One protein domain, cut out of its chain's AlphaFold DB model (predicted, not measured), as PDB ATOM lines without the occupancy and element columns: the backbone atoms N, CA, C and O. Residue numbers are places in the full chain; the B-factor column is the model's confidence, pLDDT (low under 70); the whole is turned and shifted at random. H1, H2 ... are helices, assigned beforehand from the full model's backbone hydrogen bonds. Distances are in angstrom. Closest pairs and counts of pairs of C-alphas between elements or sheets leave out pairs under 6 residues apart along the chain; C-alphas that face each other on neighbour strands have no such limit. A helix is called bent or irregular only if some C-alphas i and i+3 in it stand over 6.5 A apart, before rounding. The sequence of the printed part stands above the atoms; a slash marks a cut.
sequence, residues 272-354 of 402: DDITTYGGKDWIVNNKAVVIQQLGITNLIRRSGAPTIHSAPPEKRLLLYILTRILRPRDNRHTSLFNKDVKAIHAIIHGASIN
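This is residues 272 to 354 of the 402 residues of the protein "CCHC-type domain-containing protein" of Cuscuta campestris (UniProt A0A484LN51). Three helices make a small, rounded body: H3 sits in the middle, with H1 on one side of it and H2 on the other, both crossing it steeply. A long loop, residues 294 to 312, leads from H1 to H2 at the end of the body far from the two printed ends, which lie near each other. The printed part has 83 residues, with three named helices in the order H1, H2, H3 and no named strand. The class is all helix, though under half of the residues, 37 of 83, are in named elements. The whole is compact, with a radius of gyration of the C-alphas of 12.0 A, and its C-alphas span 30 by 26 by 23 A.

H1, residues 282 to 293, touches H3, residues 338 to 348. Their closest C-alphas are those of Val 290 and His 345, 6.5 A apart, and they run the same way at a steep tilt of 58 degrees. H2, residues 313 to 326, is apart from H1. H2 touches H3 with residues 318 to 322 alone. The closest C-alphas of H2 and H3 are those of Leu 318 and Ile 344, 7.3 A apart, and the two helices run opposite ways at a steep tilt of 65 degrees. Between H1 and H2, residues 301 to 302 pair with residues 305 to 306, antiparallel, in stretches too short to be named as strands. In H3 every O i to N i+4 pair is within hydrogen-bond range; in H1 6 of 8 are, and in H2 8 of 10.

H1 begins with C-alpha 282 at (146.830, 181.305, 126.052) and is 15.8 A long from first to last C-alpha. It is irregular: C-alphas 285 and 288 are 7.6 A apart, and its line is a rough one. H2, the longest helix with 14 residues, begins with C-alpha 313 at (161.780, 202.538, 122.341) and measures 18.4 A. H2 is neither bent nor irregular, but only just: C-alphas 323 and 326 are 6.4 A apart. H3 measures 15.6 A and ends with C-alpha 348 at (152.497, 192.418, 116.424).

The two C-alphas farthest apart are those of Asn 298 and Asn 354, 32.4 A. The first and last printed C-alphas, those of Asp 272 and Asn 354, are 5.7 A apart. The printed part has no cut. Both links between helices are long, with 19 residues from H1 to H2 and 11 from H2 to H3. The mean pLDDT of the printed part is 88.1, and no printed residue is under 70.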
ATOM      1  N   ASP A 272     138.329 188.126 116.558       94.50
ATOM      2  CA  ASP A 272     138.090 187.610 117.905       94.50
ATOM      3  C   ASP A 272     137.912 188.746 118.927       94.50
ATOM      4  O   ASP A 272     138.510 189.822 118.813       94.50
ATOM      5  N   ASP A 273     137.165 188.473 119.998       93.19
ATOM      6  CA  ASP A 273     137.236 189.273 121.220       93.19
ATOM      7  C   ASP A 273     138.597 189.045 121.898       93.19
ATOM      8  O   ASP A 273     139.028 187.910 122.103       93.19
ATOM      9  N   ILE A 274     139.289 190.106 122.332       92.88
ATOM     10  CA  ILE A 274     140.645 189.958 122.902       92.88
ATOM     11  C   ILE A 274     140.689 189.078 124.167       92.88
ATOM     12  O   ILE A 274     141.741 188.574 124.561       92.88
ATOM     13  N   THR A 275     139.552 188.912 124.845       89.12
ATOM     14  CA  THR A 275     139.404 188.041 126.014       89.12
ATOM     15  C   THR A 275     139.477 186.569 125.614       89.12
ATOM     16  O   THR A 275     140.226 185.813 126.244       89.12
ATOM     17  N   THR A 276     138.778 186.179 124.544       90.44
ATOM     18  CA  THR A 276     138.723 184.811 124.007       90.44
ATOM     19  C   THR A 276     139.892 184.487 123.080       90.44
ATOM     20  O   THR A 276     140.279 183.323 123.024       90.44
ATOM     21  N   TYR A 277     140.511 185.493 122.448       91.81
ATOM     22  CA  TYR A 277     141.659 185.364 121.540       91.81
ATOM     23  C   TYR A 277     142.700 184.348 122.033       91.81
ATOM     24  O   TYR A 277     143.254 184.481 123.132       91.81
ATOM     25  N   GLY A 278     142.947 183.318 121.220       87.56
ATOM     26  CA  GLY A 278     143.910 182.249 121.496       87.56
ATOM     27  C   GLY A 278     143.517 181.248 122.597       87.56
ATOM     28  O   GLY A 278     144.305 180.359 122.915       87.56
ATOM     29  N   GLY A 279     142.323 181.369 123.185       91.31
ATOM     30  CA  GLY A 279     141.791 180.464 124.204       91.31
ATOM     31  C   GLY A 279     142.074 180.866 125.659       91.31
ATOM     32  O   GLY A 279     142.686 181.901 125.963       91.31
ATOM     33  N   LYS A 280     141.589 180.019 126.578       88.44
ATOM     34  CA  LYS A 280     141.620 180.230 128.038       88.44
ATOM     35  C   LYS A 280     143.048 180.226 128.594       88.44
ATOM     36  O   LYS A 280     143.433 181.151 129.308       88.44
ATOM     37  N   ASP A 281     143.853 179.252 128.179       92.00
ATOM     38  CA  ASP A 281     145.209 179.026 128.705       92.00
ATOM     39  C   ASP A 281     146.299 179.777 127.925       92.00
ATOM     40  O   ASP A 281     147.488 179.679 128.233       92.00
ATOM     41  N   TRP A 282     145.907 180.596 126.942       93.88
ATOM     42  CA  TRP A 282     146.830 181.305 126.052       93.88
ATOM     43  C   TRP A 282     147.908 182.098 126.801       93.88
ATOM     44  O   TRP A 282     149.073 182.085 126.411       93.88
ATOM     45  N   ILE A 283     147.535 182.768 127.897       92.25
ATOM     46  CA  ILE A 283     148.467 183.563 128.707       92.25
ATOM     47  C   ILE A 283     149.509 182.692 129.410       92.25
ATOM     48  O   ILE A 283     150.657 183.117 129.516       92.25
ATOM     49  N   VAL A 284     149.133 181.497 129.870       91.44
ATOM     50  CA  VAL A 284     150.061 180.563 130.527       91.44
ATOM     51  C   VAL A 284     151.139 180.131 129.533       91.44
ATOM     52  O   VAL A 284     152.322 180.154 129.861       91.44
ATOM     53  N   ASN A 285     150.733 179.853 128.293       92.44
ATOM     54  CA  ASN A 285     151.608 179.307 127.260       92.44
ATOM     55  C   ASN A 285     152.461 180.376 126.544       92.44
ATOM     56  O   ASN A 285     153.609 180.114 126.202       92.44
ATOM     57  N   ASN A 286     151.939 181.594 126.334       93.31
ATOM     58  CA  ASN A 286     152.557 182.579 125.428       93.31
ATOM     59  C   ASN A 286     153.176 183.806 126.117       93.31
ATOM     60  O   ASN A 286     153.951 184.534 125.495       93.31
ATOM     61  N   LYS A 287     152.891 184.069 127.403       91.44
ATOM     62  CA  LYS A 287     153.344 185.311 128.068       91.44
ATOM     63  C   LYS A 287     154.867 185.475 128.092       91.44
ATOM     64  O   LYS A 287     155.350 186.595 127.935       91.44
ATOM     65  N   ALA A 288     155.620 184.389 128.269       90.25
ATOM     66  CA  ALA A 288     157.084 184.426 128.228       90.25
ATOM     67  C   ALA A 288     157.611 184.783 126.825       90.25
ATOM     68  O   ALA A 288     158.491 185.635 126.702       90.25
ATOM     69  N   VAL A 289     157.007 184.208 125.777       91.12
ATOM     70  CA  VAL A 289     157.354 184.465 124.369       91.12
ATOM     71  C   VAL A 289     157.132 185.937 124.015       91.12
ATOM     72  O   VAL A 289     158.025 186.573 123.466       91.12
ATOM     73  N   VAL A 290     155.997 186.525 124.413       92.62
ATOM     74  CA  VAL A 290     155.720 187.958 124.183       92.62
ATOM     75  C   VAL A 290     156.720 188.857 124.915       92.62
ATOM     76  O   VAL A 290     157.195 189.835 124.348       92.62
ATOM     77  N   ILE A 291     157.077 188.533 126.163       90.19
ATOM     78  CA  ILE A 291     158.082 189.284 126.938       90.19
ATOM     79  C   ILE A 291     159.451 189.262 126.236       90.19
ATOM     80  O   ILE A 291     160.117 190.298 126.160       90.19
ATOM     81  N   GLN A 292     159.841 188.114 125.673       89.44
ATOM     82  CA  GLN A 292     161.062 187.970 124.880       89.44
ATOM     83  C   GLN A 292     160.980 188.739 123.550       89.44
ATOM     84  O   GLN A 292     161.915 189.457 123.204       89.44
ATOM     85  N   GLN A 293     159.851 188.664 122.838       90.25
ATOM     86  CA  GLN A 293     159.607 189.371 121.572       90.25
ATOM     87  C   GLN A 293     159.556 190.903 121.740       90.25
ATOM     88  O   GLN A 293     159.917 191.652 120.831       90.25
ATOM     89  N   LEU A 294     159.158 191.384 122.922       88.56
ATOM     90  CA  LEU A 294     159.259 192.790 123.321       88.56
ATOM     91  C   LEU A 294     160.700 193.231 123.635       88.56
ATOM     92  O   LEU A 294     160.923 194.420 123.852       88.56
ATOM     93  N   GLY A 295     161.677 192.320 123.672       86.31
ATOM     94  CA  GLY A 295     163.075 192.639 123.970       86.31
ATOM     95  C   GLY A 295     163.310 193.102 125.410       86.31
ATOM     96  O   GLY A 295     164.217 193.895 125.653       86.31
ATOM     97  N   ILE A 296     162.489 192.653 126.368       85.75
ATOM     98  CA  ILE A 296     162.627 192.989 127.794       85.75
ATOM     99  C   ILE A 296     163.839 192.235 128.361       85.75
ATOM    100  O   ILE A 296     163.727 191.092 128.799       85.75
ATOM    101  N   THR A 297     165.010 192.874 128.353       78.25
ATOM    102  CA  THR A 297     166.272 192.270 128.828       78.25
ATOM    103  C   THR A 297     166.359 192.170 130.351       78.25
ATOM    104  O   THR A 297     166.918 191.213 130.875       78.25
ATOM    105  N   ASN A 298     165.766 193.127 131.072       80.19
ATOM    106  CA  ASN A 298     165.734 193.164 132.536       80.19
ATOM    107  C   ASN A 298     164.283 193.120 133.028       80.19
ATOM    108  O   ASN A 298     163.552 194.107 132.895       80.19
ATOM    109  N   LEU A 299     163.877 191.989 133.614       80.25
ATOM    110  CA  LEU A 299     162.507 191.721 134.062       80.25
ATOM    111  C   LEU A 299     162.214 192.312 135.455       80.25
ATOM    112  O   LEU A 299     161.947 191.597 136.422       80.25
ATOM    113  N   ILE A 300     162.247 193.641 135.560       80.94
ATOM    114  CA  ILE A 300     161.836 194.358 136.776       80.94
ATOM    115  C   ILE A 300     160.316 194.227 136.934       80.94
ATOM    116  O   ILE A 300     159.574 194.527 135.995       80.94
ATOM    117  N   ARG A 301     159.846 193.821 138.120       82.62
ATOM    118  CA  ARG A 301     158.416 193.754 138.462       82.62
ATOM    119  C   ARG A 301     158.018 194.888 139.413       82.62
ATOM    120  O   ARG A 301     158.741 195.159 140.366       82.62
ATOM    121  N   ARG A 302     156.856 195.506 139.187       74.00
ATOM    122  CA  ARG A 302     156.181 196.433 140.121       74.00
ATOM    123  C   ARG A 302     154.800 195.867 140.448       74.00
ATOM    124  O   ARG A 302     154.050 195.548 139.528       74.00
ATOM    125  N   SER A 303     154.495 195.684 141.735       75.69
ATOM    126  CA  SER A 303     153.240 195.068 142.215       75.69
ATOM    127  C   SER A 303     152.909 193.746 141.489       75.69
ATOM    128  O   SER A 303     151.809 193.550 140.978       75.69
ATOM    129  N   GLY A 304     153.911 192.871 141.330       76.69
ATOM    130  CA  GLY A 304     153.804 191.588 140.615       76.69
ATOM    131  C   GLY A 304     153.827 191.657 139.076       76.69
ATOM    132  O   GLY A 304     154.178 190.666 138.430       76.69
ATOM    133  N   ALA A 305     153.535 192.807 138.460       79.88
ATOM    134  CA  ALA A 305     153.519 192.965 137.004       79.88
ATOM    135  C   ALA A 305     154.925 193.260 136.434       79.88
ATOM    136  O   ALA A 305     155.615 194.131 136.969       79.88
ATOM    137  N   PRO A 306     155.370 192.593 135.346       82.62
ATOM    138  CA  PRO A 306     156.582 192.973 134.612       82.62
ATOM    139  C   PRO A 306     156.521 194.416 134.110       82.62
ATOM    140  O   PRO A 306     155.438 194.906 133.802       82.62
ATOM    141  N   THR A 307     157.670 195.074 133.968       84.69
ATOM    142  CA  THR A 307     157.754 196.439 133.430       84.69
ATOM    143  C   THR A 307     158.489 196.494 132.092       84.69
ATOM    144  O   THR A 307     159.447 195.763 131.856       84.69
ATOM    145  N   ILE A 308     158.053 197.399 131.214       83.12
ATOM    146  CA  ILE A 308     158.551 197.559 129.837       83.12
ATOM    147  C   ILE A 308     159.863 198.361 129.749       83.12
ATOM    148  O   ILE A 308     160.356 198.634 128.659       83.12
ATOM    149  N   HIS A 309     160.428 198.809 130.877       78.19
ATOM    150  CA  HIS A 309     161.501 199.814 130.899       78.19
ATOM    151  C   HIS A 309     162.774 199.412 130.142       78.19
ATOM    152  O   HIS A 309     163.449 200.288 129.608       78.19
ATOM    153  N   SER A 310     163.078 198.114 130.091       80.69
ATOM    154  CA  SER A 310     164.249 197.548 129.413       80.69
ATOM    155  C   SER A 310     164.022 197.217 127.930       80.69
ATOM    156  O   SER A 310     164.971 196.830 127.255       80.69
ATOM    157  N   ALA A 311     162.799 197.389 127.415       84.50
ATOM    158  CA  ALA A 311     162.468 197.146 126.013       84.50
ATOM    159  C   ALA A 311     162.925 198.290 125.076       84.50
ATOM    160  O   ALA A 311     163.017 199.455 125.501       84.50
ATOM    161  N   PRO A 312     163.134 198.008 123.773       83.12
ATOM    162  CA  PRO A 312     163.402 199.026 122.757       83.12
ATOM    163  C   PRO A 312     162.342 200.149 122.732       83.12
ATOM    164  O   PRO A 312     161.181 199.903 123.081       83.12
ATOM    165  N   PRO A 313     162.701 201.394 122.350       77.19
ATOM    166  CA  PRO A 313     161.780 202.538 122.341       77.19
ATOM    167  C   PRO A 313     160.454 202.291 121.609       77.19
ATOM    168  O   PRO A 313     159.413 202.761 122.055       77.19
ATOM    169  N   GLU A 314     160.485 201.515 120.532       80.12
ATOM    170  CA  GLU A 314     159.356 201.259 119.638       80.12
ATOM    171  C   GLU A 314     158.387 200.240 120.262       80.12
ATOM    172  O   GLU A 314     157.170 200.412 120.239       80.12
ATOM    173  N   LYS A 315     158.926 199.225 120.950       86.19
ATOM    174  CA  LYS A 315     158.129 198.276 121.747       86.19
ATOM    175  C   LYS A 315     157.574 198.918 123.027       86.19
ATOM    176  O   LYS A 315     156.485 198.557 123.469       86.19
ATOM    177  N   ARG A 316     158.261 199.926 123.583       86.69
ATOM    178  CA  ARG A 316     157.709 200.798 124.638       86.69
ATOM    179  C   ARG A 316     156.569 201.674 124.111       86.69
ATOM    180  O   ARG A 316     155.546 201.764 124.784       86.69
ATOM    181  N   LEU A 317     156.712 202.270 122.922       83.94
ATOM    182  CA  LEU A 317     155.651 203.051 122.274       83.94
ATOM    183  C   LEU A 317     154.374 202.224 122.088       83.94
ATOM    184  O   LEU A 317     153.308 202.704 122.455       83.94
ATOM    185  N   LEU A 318     154.472 200.974 121.625       90.12
ATOM    186  CA  LEU A 318     153.305 200.095 121.486       90.12
ATOM    187  C   LEU A 318     152.520 199.929 122.807       90.12
ATOM    188  O   LEU A 318     151.296 200.058 122.808       90.12
ATOM    189  N   LEU A 319     153.199 199.727 123.949       89.69
ATOM    190  CA  LEU A 319     152.514 199.686 125.252       89.69
ATOM    191  C   LEU A 319     151.922 201.053 125.640       89.69
ATOM    192  O   LEU A 319     150.851 201.102 126.239       89.69
ATOM    193  N   TYR A 320     152.563 202.172 125.299       87.31
ATOM    194  CA  TYR A 320     151.986 203.494 125.563       87.31
ATOM    195  C   TYR A 320     150.757 203.792 124.694       87.31
ATOM    196  O   TYR A 320     149.776 204.297 125.228       87.31
ATOM    197  N   ILE A 321     150.756 203.427 123.407       88.81
ATOM    198  CA  ILE A 321     149.571 203.508 122.534       88.81
ATOM    199  C   ILE A 321     148.441 202.671 123.137       88.81
ATOM    200  O   ILE A 321     147.331 203.165 123.340       88.81
ATOM    201  N   LEU A 322     148.738 201.431 123.534       92.44
ATOM    202  CA  LEU A 322     147.752 200.566 124.167       92.44
ATOM    203  C   LEU A 322     147.197 201.155 125.474       92.44
ATOM    204  O   LEU A 322     145.998 201.099 125.696       92.44
ATOM    205  N   THR A 323     148.037 201.740 126.329       89.25
ATOM    206  CA  THR A 323     147.658 202.125 127.705       89.25
ATOM    207  C   THR A 323     147.306 203.602 127.891       89.25
ATOM    208  O   THR A 323     146.985 204.012 129.006       89.25
ATOM    209  N   ARG A 324     147.382 204.407 126.825       86.62
ATOM    210  CA  ARG A 324     146.963 205.820 126.795       86.62
ATOM    211  C   ARG A 324     145.944 206.138 125.700       86.62
ATOM    212  O   ARG A 324     145.312 207.181 125.798       86.62
ATOM    213  N   ILE A 325     145.800 205.286 124.679       88.62
ATOM    214  CA  ILE A 325     144.901 205.520 123.536       88.62
ATOM    215  C   ILE A 325     143.884 204.384 123.399       88.62
ATOM    216  O   ILE A 325     142.697 204.635 123.538       88.62
ATOM    217  N   LEU A 326     144.318 203.137 123.172       92.19
ATOM    218  CA  LEU A 326     143.390 202.020 122.904       92.19
ATOM    219  C   LEU A 326     142.635 201.556 124.154       92.19
ATOM    220  O   LEU A 326     141.467 201.190 124.083       92.19
ATOM    221  N   ARG A 327     143.307 201.563 125.306       92.19
ATOM    222  CA  ARG A 327     142.763 201.172 126.606       92.19
ATOM    223  C   ARG A 327     143.351 202.055 127.717       92.19
ATOM    224  O   ARG A 327     144.227 201.601 128.462       92.19
ATOM    225  N   PRO A 328     142.938 203.335 127.792       88.25
ATOM    226  CA  PRO A 328     143.523 204.298 128.713       88.25
ATOM    227  C   PRO A 328     143.349 203.886 130.179       88.25
ATOM    228  O   PRO A 328     142.341 203.292 130.563       88.25
ATOM    229  N   ARG A 329     144.346 204.206 131.002       83.19
ATOM    230  CA  ARG A 329     144.339 204.004 132.455       83.19
ATOM    231  C   ARG A 329     145.103 205.132 133.133       83.19
ATOM    232  O   ARG A 329     146.060 205.623 132.551       83.19
ATOM    233  N   ASP A 330     144.735 205.488 134.355       74.62
ATOM    234  CA  ASP A 330     145.312 206.647 135.055       74.62
ATOM    235  C   ASP A 330     146.782 206.424 135.452       74.62
ATOM    236  O   ASP A 330     147.577 207.358 135.505       74.62
ATOM    237  N   ASN A 331     147.166 205.168 135.726       77.31
ATOM    238  CA  ASN A 331     148.489 204.830 136.250       77.31
ATOM    239  C   ASN A 331     149.108 203.553 135.657       77.31
ATOM    240  O   ASN A 331     148.522 202.818 134.854       77.31
ATOM    241  N   ARG A 332     150.354 203.277 136.066       79.62
ATOM    242  CA  ARG A 332     151.111 202.054 135.734       79.62
ATOM    243  C   ARG A 332     151.276 201.799 134.227       79.62
ATOM    244  O   ARG A 332     151.385 200.649 133.815       79.62
ATOM    245  N   HIS A 333     151.351 202.834 133.383       81.88
ATOM    246  CA  HIS A 333     151.565 202.711 131.923       81.88
ATOM    247  C   HIS A 333     152.778 201.861 131.509       81.88
ATOM    248  O   HIS A 333     152.818 201.350 130.397       81.88
ATOM    249  N   THR A 334     153.768 201.690 132.390       82.50
ATOM    250  CA  THR A 334     154.960 200.878 132.111       82.50
ATOM    251  C   THR A 334     154.856 199.431 132.586       82.50
ATOM    252  O   THR A 334     155.743 198.644 132.266       82.50
ATOM    253  N   SER A 335     153.795 199.061 133.310       87.25
ATOM    254  CA  SER A 335     153.506 197.682 133.722       87.25
ATOM    255  C   SER A 335     152.774 196.907 132.624       87.25
ATOM    256  O   SER A 335     151.917 197.448 131.935       87.25
ATOM    257  N   LEU A 336     153.082 195.620 132.486       89.31
ATOM    258  CA  LEU A 336     152.568 194.742 131.437       89.31
ATOM    259  C   LEU A 336     151.597 193.705 132.037       89.31
ATOM    260  O   LEU A 336     152.016 192.659 132.546       89.31
ATOM    261  N   PHE A 337     150.294 194.001 132.009       90.81
ATOM    262  CA  PHE A 337     149.250 193.100 132.521       90.81
ATOM    263  C   PHE A 337     148.831 192.046 131.487       90.81
ATOM    264  O   PHE A 337     149.105 192.172 130.301       90.81
ATOM    265  N   ASN A 338     148.118 190.995 131.910       92.12
ATOM    266  CA  ASN A 338     147.734 189.890 131.018       92.12
ATOM    267  C   ASN A 338     146.855 190.340 129.828       92.12
ATOM    268  O   ASN A 338     147.080 189.878 128.713       92.12
ATOM    269  N   LYS A 339     145.903 191.268 130.040       91.19
ATOM    270  CA  LYS A 339     145.128 191.883 128.941       91.19
ATOM    271  C   LYS A 339     146.055 192.644 127.968       91.19
ATOM    272  O   LYS A 339     145.866 192.546 126.760       91.19
ATOM    273  N   ASP A 340     147.094 193.310 128.482       93.19
ATOM    274  CA  ASP A 340     148.066 194.047 127.665       93.19
ATOM    275  C   ASP A 340     148.921 193.102 126.801       93.19
ATOM    276  O   ASP A 340     149.142 193.365 125.624       93.19
ATOM    277  N   VAL A 341     149.357 191.967 127.367       94.00
ATOM    278  CA  VAL A 341     150.128 190.925 126.662       94.00
ATOM    279  C   VAL A 341     149.341 190.350 125.478       94.00
ATOM    280  O   VAL A 341     149.919 190.205 124.402       94.00
ATOM    281  N   LYS A 342     148.039 190.050 125.650       94.75
ATOM    282  CA  LYS A 342     147.180 189.576 124.546       94.75
ATOM    283  C   LYS A 342     147.087 190.620 123.428       94.75
ATOM    284  O   LYS A 342     147.355 190.289 122.278       94.75
ATOM    285  N   ALA A 343     146.759 191.870 123.765       95.81
ATOM    286  CA  ALA A 343     146.602 192.946 122.781       95.81
ATOM    287  C   ALA A 343     147.907 193.255 122.027       95.81
ATOM    288  O   ALA A 343     147.894 193.390 120.808       95.81
ATOM    289  N   ILE A 344     149.047 193.291 122.724       95.56
ATOM    290  CA  ILE A 344     150.366 193.473 122.104       95.56
ATOM    291  C   ILE A 344     150.693 192.343 121.126       95.56
ATOM    292  O   ILE A 344     151.157 192.616 120.024       95.56
ATOM    293  N   HIS A 345     150.450 191.084 121.505       96.00
ATOM    294  CA  HIS A 345     150.674 189.957 120.602       96.00
ATOM    295  C   HIS A 345     149.766 190.039 119.372       96.00
ATOM    296  O   HIS A 345     150.246 189.873 118.255       96.00
ATOM    297  N   ALA A 346     148.481 190.340 119.564       96.44
ATOM    298  CA  ALA A 346     147.538 190.483 118.463       96.44
ATOM    299  C   ALA A 346     147.983 191.550 117.446       96.44
ATOM    300  O   ALA A 346     147.983 191.267 116.254       96.44
ATOM    301  N   ILE A 347     148.439 192.722 117.909       95.38
ATOM    302  CA  ILE A 347     148.941 193.798 117.035       95.38
ATOM    303  C   ILE A 347     150.228 193.381 116.309       95.38
ATOM    304  O   ILE A 347     150.340 193.563 115.100       95.38
ATOM    305  N   ILE A 348     151.203 192.799 117.022       93.69
ATOM    306  CA  ILE A 348     152.497 192.418 116.424       93.69
ATOM    307  C   ILE A 348     152.337 191.319 115.361       93.69
ATOM    308  O   ILE A 348     153.075 191.314 114.382       93.69
ATOM    309  N   HIS A 349     151.397 190.390 115.551       93.06
ATOM    310  CA  HIS A 349     151.175 189.256 114.646       93.06
ATOM    311  C   HIS A 349     149.985 189.448 113.692       93.06
ATOM    312  O   HIS A 349     149.560 188.485 113.060       93.06
ATOM    313  N   GLY A 350     149.430 190.663 113.590       93.56
ATOM    314  CA  GLY A 350     148.335 190.981 112.662       93.56
ATOM    315  C   GLY A 350     147.062 190.153 112.879       93.56
ATOM    316  O   GLY A 350     146.361 189.830 111.922       93.56
ATOM    317  N   ALA A 351     146.770 189.759 114.122       95.50
ATOM    318  CA  ALA A 351     145.577 188.980 114.425       95.50
ATOM    319  C   ALA A 351     144.311 189.826 114.218       95.50
ATOM    320  O   ALA A 351     144.221 190.957 114.699       95.50
ATOM    321  N   SER A 352     143.303 189.257 113.551       95.56
ATOM    322  CA  SER A 352     141.996 189.902 113.406       95.56
ATOM    323  C   SER A 352     141.307 189.944 114.771       95.56
ATOM    324  O   SER A 352     140.867 188.916 115.282       95.56
ATOM    325  N   ILE A 353     141.212 191.142 115.348       97.38
ATOM    326  CA  ILE A 353     140.553 191.424 116.627       97.38
ATOM    327  C   ILE A 353     139.433 192.433 116.395       97.38
ATOM    328  O   ILE A 353     139.603 193.405 115.656       97.38
ATOM    329  N   ASN A 354     138.312 192.244 117.088       97.44
ATOM    330  CA  ASN A 354     137.242 193.233 117.159       97.44
ATOM    331  C   ASN A 354     137.664 194.412 118.062       97.44
ATOM    332  O   ASN A 354     137.306 194.501 119.242       97.44
TER     333      ASN A 354